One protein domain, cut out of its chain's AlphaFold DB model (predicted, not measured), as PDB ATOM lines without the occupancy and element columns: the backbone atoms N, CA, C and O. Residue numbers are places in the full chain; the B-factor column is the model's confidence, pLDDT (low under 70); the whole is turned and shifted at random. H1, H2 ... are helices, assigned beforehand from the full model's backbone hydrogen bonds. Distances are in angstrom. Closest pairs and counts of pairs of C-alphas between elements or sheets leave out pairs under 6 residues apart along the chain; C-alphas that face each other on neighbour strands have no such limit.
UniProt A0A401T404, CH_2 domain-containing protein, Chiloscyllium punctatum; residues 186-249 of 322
ATOM      1  N   TYR A 186      10.492  24.815  89.416       82.88
ATOM      2  CA  TYR A 186      10.514  23.371  89.689       82.88
ATOM      3  C   TYR A 186       9.357  22.880  90.570       82.88
ATOM      4  O   TYR A 186       8.551  22.057  90.133       82.88
ATOM      5  N   GLY A 187       9.222  23.423  91.786       81.69
ATOM      6  CA  GLY A 187       8.170  23.004  92.720       81.69
ATOM      7  C   GLY A 187       6.759  23.263  92.182       81.69
ATOM      8  O   GLY A 187       5.834  22.505  92.462       81.69
ATOM      9  N   TYR A 188       6.588  24.294  91.350       83.69
ATOM     10  CA  TYR A 188       5.326  24.544  90.657       83.69
ATOM     11  C   TYR A 188       5.080  23.509  89.550       83.69
ATOM     12  O   TYR A 188       3.993  22.940  89.483       83.69
ATOM     13  N   GLN A 189       6.090  23.191  88.734       87.44
ATOM     14  CA  GLN A 189       5.987  22.186  87.669       87.44
ATOM     15  C   GLN A 189       5.665  20.783  88.203       87.44
ATOM     16  O   GLN A 189       4.936  20.031  87.552       87.44
ATOM     17  N   LEU A 190       6.169  20.426  89.388       84.50
ATOM     18  CA  LEU A 190       5.849  19.150  90.033       84.50
ATOM     19  C   LEU A 190       4.372  19.039  90.427       84.50
ATOM     20  O   LEU A 190       3.786  17.974  90.249       84.50
ATOM     21  N   LYS A 191       3.765  20.139  90.896       85.81
ATOM     22  CA  LYS A 191       2.348  20.208  91.307       85.81
ATOM     23  C   LYS A 191       1.383  20.163  90.115       85.81
ATOM     24  O   LYS A 191       0.201  19.878  90.290       85.81
ATOM     25  N   LEU A 192       1.866  20.447  88.904       87.81
ATOM     26  CA  LEU A 192       1.049  20.439  87.695       87.81
ATOM     27  C   LEU A 192       0.853  19.026  87.125       87.81
ATOM     28  O   LEU A 192       1.801  18.231  87.087       87.81
ATOM     29  N   PRO A 193      -0.333  18.731  86.553       89.19
ATOM     30  CA  PRO A 193      -0.506  17.538  85.738       89.19
ATOM     31  C   PRO A 193       0.457  17.543  84.552       89.19
ATOM     32  O   PRO A 193       0.755  18.584  83.969       89.19
ATOM     33  N   LEU A 194       0.880  16.353  84.122       86.25
ATOM     34  CA  LEU A 194       1.893  16.189  83.073       86.25
ATOM     35  C   LEU A 194       1.576  16.908  81.756       86.25
ATOM     36  O   LEU A 194       2.495  17.290  81.040       86.25
ATOM     37  N   ILE A 195       0.293  17.045  81.405       88.12
ATOM     38  CA  ILE A 195      -0.139  17.742  80.186       88.12
ATOM     39  C   ILE A 195       0.010  19.268  80.294       88.12
ATOM     40  O   ILE A 195       0.164  19.932  79.276       88.12
ATOM     41  N   ALA A 196      -0.003  19.809  81.515       89.94
ATOM     42  CA  ALA A 196       0.112  21.238  81.800       89.94
ATOM     43  C   ALA A 196       1.546  21.676  82.145       89.94
ATOM     44  O   ALA A 196       1.804  22.873  82.268       89.94
ATOM     45  N   ARG A 197       2.485  20.731  82.304       90.38
ATOM     46  CA  ARG A 197       3.902  21.038  82.543       90.38
ATOM     47  C   ARG A 197       4.501  21.830  81.379       90.38
ATOM     48  O   ARG A 197       4.119  21.657  80.220       90.38
ATOM     49  N   ALA A 198       5.483  22.673  81.685       91.31
ATOM     50  CA  ALA A 198       6.114  23.543  80.700       91.31
ATOM     51  C   ALA A 198       6.736  22.783  79.509       91.31
ATOM     52  O   ALA A 198       7.169  21.630  79.577       91.31
ATOM     53  N   THR A 199       6.802  23.466  78.369       94.19
ATOM     54  CA  THR A 199       7.700  23.128  77.254       94.19
ATOM     55  C   THR A 199       9.095  23.698  77.508       94.19
ATOM     56  O   THR A 199       9.192  24.699  78.211       94.19
ATOM     57  N   ALA A 200      10.144  23.169  76.867       93.75
ATOM     58  CA  ALA A 200      11.523  23.653  77.044       93.75
ATOM     59  C   ALA A 200      11.657  25.176  76.837       93.75
ATOM     60  O   ALA A 200      12.224  25.871  77.670       93.75
ATOM     61  N   THR A 201      11.037  25.721  75.786       94.44
ATOM     62  CA  THR A 201      11.019  27.170  75.519       94.44
ATOM     63  C   THR A 201      10.350  27.968  76.639       94.44
ATOM     64  O   THR A 201      10.825  29.038  77.012       94.44
ATOM     65  N   ASN A 202       9.250  27.449  77.191       92.25
ATOM     66  CA  ASN A 202       8.568  28.087  78.316       92.25
ATOM     67  C   ASN A 202       9.417  28.007  79.585       92.25
ATOM     68  O   ASN A 202       9.467  29.003  80.286       92.25
ATOM     69  N   ALA A 203      10.114  26.892  79.830       92.62
ATOM     70  CA  ALA A 203      11.025  26.748  80.964       92.62
ATOM     71  C   ALA A 203      12.171  27.770  80.902       92.62
ATOM     72  O   ALA A 203      12.491  28.384  81.913       92.62
ATOM     73  N   ILE A 204      12.741  28.022  79.719       93.44
ATOM     74  CA  ILE A 204      13.724  29.104  79.544       93.44
ATOM     75  C   ILE A 204      13.072  30.454  79.855       93.44
ATOM     76  O   ILE A 204      13.595  31.213  80.658       93.44
ATOM     77  N   ARG A 205      11.898  30.743  79.279       91.00
ATOM     78  CA  ARG A 205      11.219  32.035  79.469       91.00
ATOM     79  C   ARG A 205      10.840  32.313  80.929       91.00
ATOM     80  O   ARG A 205      10.855  33.467  81.343       91.00
ATOM     81  N   THR A 206      10.429  31.296  81.683       89.00
ATOM     82  CA  THR A 206       9.999  31.454  83.081       89.00
ATOM     83  C   THR A 206      11.174  31.549  84.043       89.00
ATOM     84  O   THR A 206      11.058  32.244  85.050       89.00
ATOM     85  N   ASN A 207      12.289  30.884  83.732       90.38
ATOM     86  CA  ASN A 207      13.431  30.776  84.632       90.38
ATOM     87  C   ASN A 207      14.613  31.683  84.272       90.38
ATOM     88  O   ASN A 207      15.423  31.944  85.149       90.38
ATOM     89  N   LEU A 208      14.724  32.195  83.045       91.94
ATOM     90  CA  LEU A 208      15.790  33.108  82.622       91.94
ATOM     91  C   LEU A 208      15.193  34.461  82.235       91.94
ATOM     92  O   LEU A 208      14.472  34.585  81.243       91.94
ATOM     93  N   THR A 209      15.468  35.484  83.037       91.62
ATOM     94  CA  THR A 209      14.901  36.824  82.858       91.62
ATOM     95  C   THR A 209      15.815  37.706  82.014       91.62
ATOM     96  O   THR A 209      17.037  37.594  82.067       91.62
ATOM     97  N   LEU A 210      15.229  38.652  81.271       90.88
ATOM     98  CA  LEU A 210      15.998  39.622  80.480       90.88
ATOM     99  C   LEU A 210      16.997  40.403  81.344       90.88
ATOM    100  O   LEU A 210      18.098  40.698  80.905       90.88
ATOM    101  N   THR A 211      16.623  40.718  82.581       91.06
ATOM    102  CA  THR A 211      17.482  41.434  83.525       91.06
ATOM    103  C   THR A 211      18.737  40.657  83.913       91.06
ATOM    104  O   THR A 211      19.758  41.282  84.137       91.06
ATOM    105  N   GLU A 212      18.692  39.322  83.964       92.12
ATOM    106  CA  GLU A 212      19.895  38.499  84.212       92.12
ATOM    107  C   GLU A 212      20.850  38.513  83.013       92.12
ATOM    108  O   GLU A 212      22.060  38.472  83.191       92.12
ATOM    109  N   LEU A 213      20.311  38.611  81.794       91.44
ATOM    110  CA  LEU A 213      21.112  38.733  80.567       91.44
ATOM    111  C   LEU A 213      21.762  40.117  80.433       91.44
ATOM    112  O   LEU A 213      22.776  40.268  79.762       91.44
ATOM    113  N   LEU A 214      21.144  41.143  81.024       90.69
ATOM    114  CA  LEU A 214      21.684  42.503  81.045       90.69
ATOM    115  C   LEU A 214      22.750  42.696  82.131       90.69
ATOM    116  O   LEU A 214      23.579  43.590  81.993       90.69
ATOM    117  N   GLU A 215      22.691  41.914  83.209       90.12
ATOM    118  CA  GLU A 215      23.679  41.933  84.291       90.12
ATOM    119  C   GLU A 215      24.997  41.295  83.855       90.12
ATOM    120  O   GLU A 215      26.042  41.933  83.952       90.12
ATOM    121  N   ASP A 216      24.913  40.085  83.295       88.62
ATOM    122  CA  ASP A 216      26.049  39.346  82.758       88.62
ATOM    123  C   ASP A 216      25.929  39.276  81.224       88.62
ATOM    124  O   ASP A 216      25.382  38.303  80.699       88.62
ATOM    125  N   PRO A 217      26.426  40.269  80.462       87.38
ATOM    126  CA  PRO A 217      26.294  40.286  79.002       87.38
ATOM    127  C   PRO A 217      27.195  39.263  78.288       87.38
ATOM    128  O   PRO A 217      27.204  39.208  77.056       87.38
ATOM    129  N   ASP A 218      27.976  38.471  79.026       93.62
ATOM    130  CA  ASP A 218      28.815  37.432  78.443       93.62
ATOM    131  C   ASP A 218      27.959  36.313  77.822       93.62
ATOM    132  O   ASP A 218      27.096  35.693  78.449       93.62
ATOM    133  N   ILE A 219      28.229  36.040  76.546       92.12
ATOM    134  CA  ILE A 219      27.483  35.072  75.743       92.12
ATOM    135  C   ILE A 219      27.674  33.661  76.302       92.12
ATOM    136  O   ILE A 219      26.722  32.876  76.312       92.12
ATOM    137  N   PHE A 220      28.881  33.328  76.775       94.06
ATOM    138  CA  PHE A 220      29.183  31.985  77.259       94.06
ATOM    139  C   PHE A 220      28.390  31.668  78.530       94.06
ATOM    140  O   PHE A 220      27.637  30.691  78.548       94.06
ATOM    141  N   THR A 221      28.463  32.524  79.548       92.00
ATOM    142  CA  THR A 221      27.676  32.375  80.785       92.00
ATOM    143  C   THR A 221      26.170  32.347  80.525       92.00
ATOM    144  O   THR A 221      25.479  31.474  81.053       92.00
ATOM    145  N   CYS A 222      25.647  33.223  79.661       91.56
ATOM    146  CA  CYS A 222      24.235  33.204  79.273       91.56
ATOM    147  C   CYS A 222      23.832  31.883  78.601       91.56
ATOM    148  O   CYS A 222      22.778  31.319  78.911       91.56
ATOM    149  N   SER A 223      24.676  31.370  77.701       93.56
ATOM    150  CA  SER A 223      24.440  30.094  77.022       93.56
ATOM    151  C   SER A 223      24.449  28.917  77.997       93.56
ATOM    152  O   SER A 223      23.584  28.046  77.903       93.56
ATOM    153  N   GLN A 224      25.351  28.934  78.984       94.62
ATOM    154  CA  GLN A 224      25.441  27.901  80.009       94.62
ATOM    155  C   GLN A 224      24.199  27.904  80.907       94.62
ATOM    156  O   GLN A 224      23.568  26.861  81.063       94.62
ATOM    157  N   LYS A 225      23.762  29.080  81.388       93.12
ATOM    158  CA  LYS A 225      22.516  29.227  82.168       93.12
ATOM    159  C   LYS A 225      21.309  28.659  81.404       93.12
ATOM    160  O   LYS A 225      20.480  27.947  81.971       93.12
ATOM    161  N   ALA A 226      21.206  28.944  80.103       94.31
ATOM    162  CA  ALA A 226      20.136  28.407  79.263       94.31
ATOM    163  C   ALA A 226      20.237  26.881  79.082       94.31
ATOM    164  O   ALA A 226      19.218  26.187  79.137       94.31
ATOM    165  N   LEU A 227      21.449  26.352  78.886       95.62
ATOM    166  CA  LEU A 227      21.698  24.920  78.740       95.62
ATOM    167  C   LEU A 227      21.333  24.149  80.013       95.62
ATOM    168  O   LEU A 227      20.694  23.102  79.922       95.62
ATOM    169  N   ASP A 228      21.654  24.689  81.186       94.62
ATOM    170  CA  ASP A 228      21.310  24.083  82.474       94.62
ATOM    171  C   ASP A 228      19.788  23.948  82.631       94.62
ATOM    172  O   ASP A 228      19.286  22.878  82.985       94.62
ATOM    173  N   ILE A 229      19.023  24.981  82.252       94.19
ATOM    174  CA  ILE A 229      17.550  24.939  82.252       94.19
ATOM    175  C   ILE A 229      17.025  23.858  81.296       94.19
ATOM    176  O   ILE A 229      16.095  23.119  81.636       94.19
ATOM    177  N   VAL A 230      17.607  23.742  80.098       95.50
ATOM    178  CA  VAL A 230      17.219  22.713  79.121       95.50
ATOM    179  C   VAL A 230      17.520  21.314  79.652       95.50
ATOM    180  O   VAL A 230      16.657  20.438  79.561       95.50
ATOM    181  N   ASN A 231      18.697  21.105  80.238       95.44
ATOM    182  CA  ASN A 231      19.105  19.823  80.807       95.44
ATOM    183  C   ASN A 231      18.165  19.396  81.938       95.44
ATOM    184  O   ASN A 231      17.639  18.281  81.902       95.44
ATOM    185  N   MET A 232      17.863  20.304  82.868       92.25
ATOM    186  CA  MET A 232      16.884  20.069  83.933       92.25
ATOM    187  C   MET A 232      15.504  19.708  83.369       92.25
ATOM    188  O   MET A 232      14.875  18.732  83.783       92.25
ATOM    189  N   HIS A 233      15.033  20.442  82.359       92.94
ATOM    190  CA  HIS A 233      13.755  20.157  81.701       92.94
ATOM    191  C   HIS A 233      13.727  18.770  81.034       92.94
ATOM    192  O   HIS A 233      12.728  18.046  81.130       92.94
ATOM    193  N   VAL A 234      14.812  18.374  80.364       93.69
ATOM    194  CA  VAL A 234      14.949  17.043  79.750       93.69
ATOM    195  C   VAL A 234      14.912  15.952  80.817       93.69
ATOM    196  O   VAL A 234      14.159  14.986  80.655       93.69
ATOM    197  N   GLN A 235      15.644  16.129  81.918       92.94
ATOM    198  CA  GLN A 235      15.647  15.201  83.048       92.94
ATOM    199  C   GLN A 235      14.244  15.038  83.645       92.94
ATOM    200  O   GLN A 235      13.768  13.913  83.785       92.94
ATOM    201  N   HIS A 236      13.507  16.127  83.884       89.00
ATOM    202  CA  HIS A 236      12.128  16.040  84.389       89.00
ATOM    203  C   HIS A 236      11.203  15.249  83.459       89.00
ATOM    204  O   HIS A 236      10.327  14.514  83.916       89.00
ATOM    205  N   ARG A 237      11.381  15.366  82.136       89.88
ATOM    206  CA  ARG A 237      10.609  14.568  81.172       89.88
ATOM    207  C   ARG A 237      11.028  13.103  81.134       89.88
ATOM    208  O   ARG A 237      10.189  12.263  80.817       89.88
ATOM    209  N   GLN A 238      12.293  12.796  81.397       90.44
ATOM    210  CA  GLN A 238      12.762  11.418  81.546       90.44
ATOM    211  C   GLN A 238      12.178  10.788  82.815       90.44
ATOM    212  O   GLN A 238      11.588   9.717  82.724       90.44
ATOM    213  N   LEU A 239      12.223  11.487  83.951       90.06
ATOM    214  CA  LEU A 239      11.614  11.030  85.204       90.06
ATOM    215  C   LEU A 239      10.108  10.789  85.047       90.06
ATOM    216  O   LEU A 239       9.633   9.698  85.335       90.06
ATOM    217  N   ALA A 240       9.377  11.731  84.446       88.12
ATOM    218  CA  ALA A 240       7.945  11.561  84.183       88.12
ATOM    219  C   ALA A 240       7.624  10.333  83.307       88.12
ATOM    220  O   ALA A 240       6.568   9.715  83.450       88.12
ATOM    221  N   ARG A 241       8.519   9.983  82.373       89.38
ATOM    222  CA  ARG A 241       8.392   8.778  81.541       89.38
ATOM    223  C   ARG A 241       8.557   7.501  82.360       89.38
ATOM    224  O   ARG A 241       7.799   6.561  82.138       89.38
ATOM    225  N   LEU A 242       9.502   7.495  83.298       89.81
ATOM    226  CA  LEU A 242       9.755   6.377  84.209       89.81
ATOM    227  C   LEU A 242       8.632   6.208  85.241       89.81
ATOM    228  O   LEU A 242       8.235   5.082  85.513       89.81
ATOM    229  N   GLU A 243       8.079   7.308  85.757       90.25
ATOM    230  CA  GLU A 243       6.952   7.299  86.704       90.25
ATOM    231  C   GLU A 243       5.654   6.782  86.065       90.25
ATOM    232  O   GLU A 243       4.832   6.144  86.723       90.25
ATOM    233  N   HIS A 244       5.460   7.026  84.763       88.75
ATOM    234  CA  HIS A 244       4.229   6.672  84.051       88.75
ATOM    235  C   HIS A 244       4.490   5.816  82.799       88.75
ATOM    236  O   HIS A 244       4.122   6.215  81.685       88.75
ATOM    237  N   PRO A 245       5.048   4.601  82.948       90.12
ATOM    238  CA  PRO A 245       5.521   3.793  81.825       90.12
ATOM    239  C   PRO A 245       4.397   3.422  80.851       90.12
ATOM    240  O   PRO A 245       4.594   3.454  79.637       90.12
ATOM    241  N   LYS A 246       3.187   3.160  81.372       88.50
ATOM    242  CA  LYS A 246       1.991   2.852  80.570       88.50
ATOM    243  C   LYS A 246       1.559   4.025  79.686       88.50
ATOM    244  O   LYS A 246       1.228   3.822  78.527       88.50
ATOM    245  N   ARG A 247       1.598   5.260  80.203       88.69
ATOM    246  CA  ARG A 247       1.194   6.465  79.453       88.69
ATOM    247  C   ARG A 247       2.100   6.714  78.250       88.69
ATOM    248  O   ARG A 247       1.644   7.182  77.212       88.69
ATOM    249  N   TYR A 248       3.389   6.445  78.421       88.00
ATOM    250  CA  TYR A 248       4.417   6.737  77.429       88.00
ATOM    251  C   TYR A 248       4.846   5.509  76.618       88.00
ATOM    252  O   TYR A 248       5.779   5.618  75.825       88.00
ATOM    253  N   ASN A 249       4.176   4.366  76.797       87.88
ATOM    254  CA  ASN A 249       4.490   3.105  76.126       87.88
ATOM    255  C   ASN A 249       5.986   2.747  76.213       87.88
ATOM    256  O   ASN A 249       6.606   2.378  75.210       87.88
TER     257      ASN A 249
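What this domain is: This is residues 186 to 249 of the 322 residues of the protein "CH_2 domain-containing protein" of Chiloscyllium punctatum (UniProt A0A401T404). One long helix, H4, makes the length of a rod, and three short helices, H1, H2 and H3, are strung out along one side of it, with H2 packing on it and H1 and H3 held more loosely. After H3 the printed part turns at one end of the rod, where residues 215 to 220 stick out, and folds back as H4. The printed part has 64 residues with four named helices, in the order H1, H2, H3, H4, and no named strand; the class is all helix. It is loose, with a radius of gyration of the C-alphas of 14.0 A, and spans 45 by 19 by 16 A.

How they stand to each other: H1, residues 186 to 191, touches no helix, but it is near H4, residues 219 to 243, with 6 pairs of C-alphas within 10 A. H2, residues 200 to 207, touches H4, which meets it with residues 226 to 234 alone; the closest C-alphas, of Ala 200 and Val 230, are 6.1 A apart. These two helices run opposite ways at a steep tilt of 64 degrees. H3, residues 210 to 215, is close to H4 but not clearly touching; their closest C-alphas, of Leu 213 and Cys 222, are 6.5 A apart. H1 is apart from H2 and H3, and H2 is apart from H3. Every O i to N i+4 pair is within hydrogen-bond range in H2, H3 and H4, against 1 of 2 in H1.

Where its parts are: H1 begins at C-alpha 186, (10.514, 23.371, 89.689), and is 8.9 A long. H2 measures 10.6 A and H3 8.9 A from first to last C-alpha. H4 runs 36.2 A, from C-alpha 219 at (27.483, 35.072, 75.743) to C-alpha 243 at (6.952, 7.299, 86.704).

The domain as a whole: The C-alphas farthest apart, of Glu 215 and Lys 246, are 44.9 A apart. The printed part has no cut. The links from H2 to H3 and from H3 to H4 are tight, and that from H1 to H2, 8 residues, is short. The mean pLDDT of the printed part is 90.6, and no printed residue is under 70.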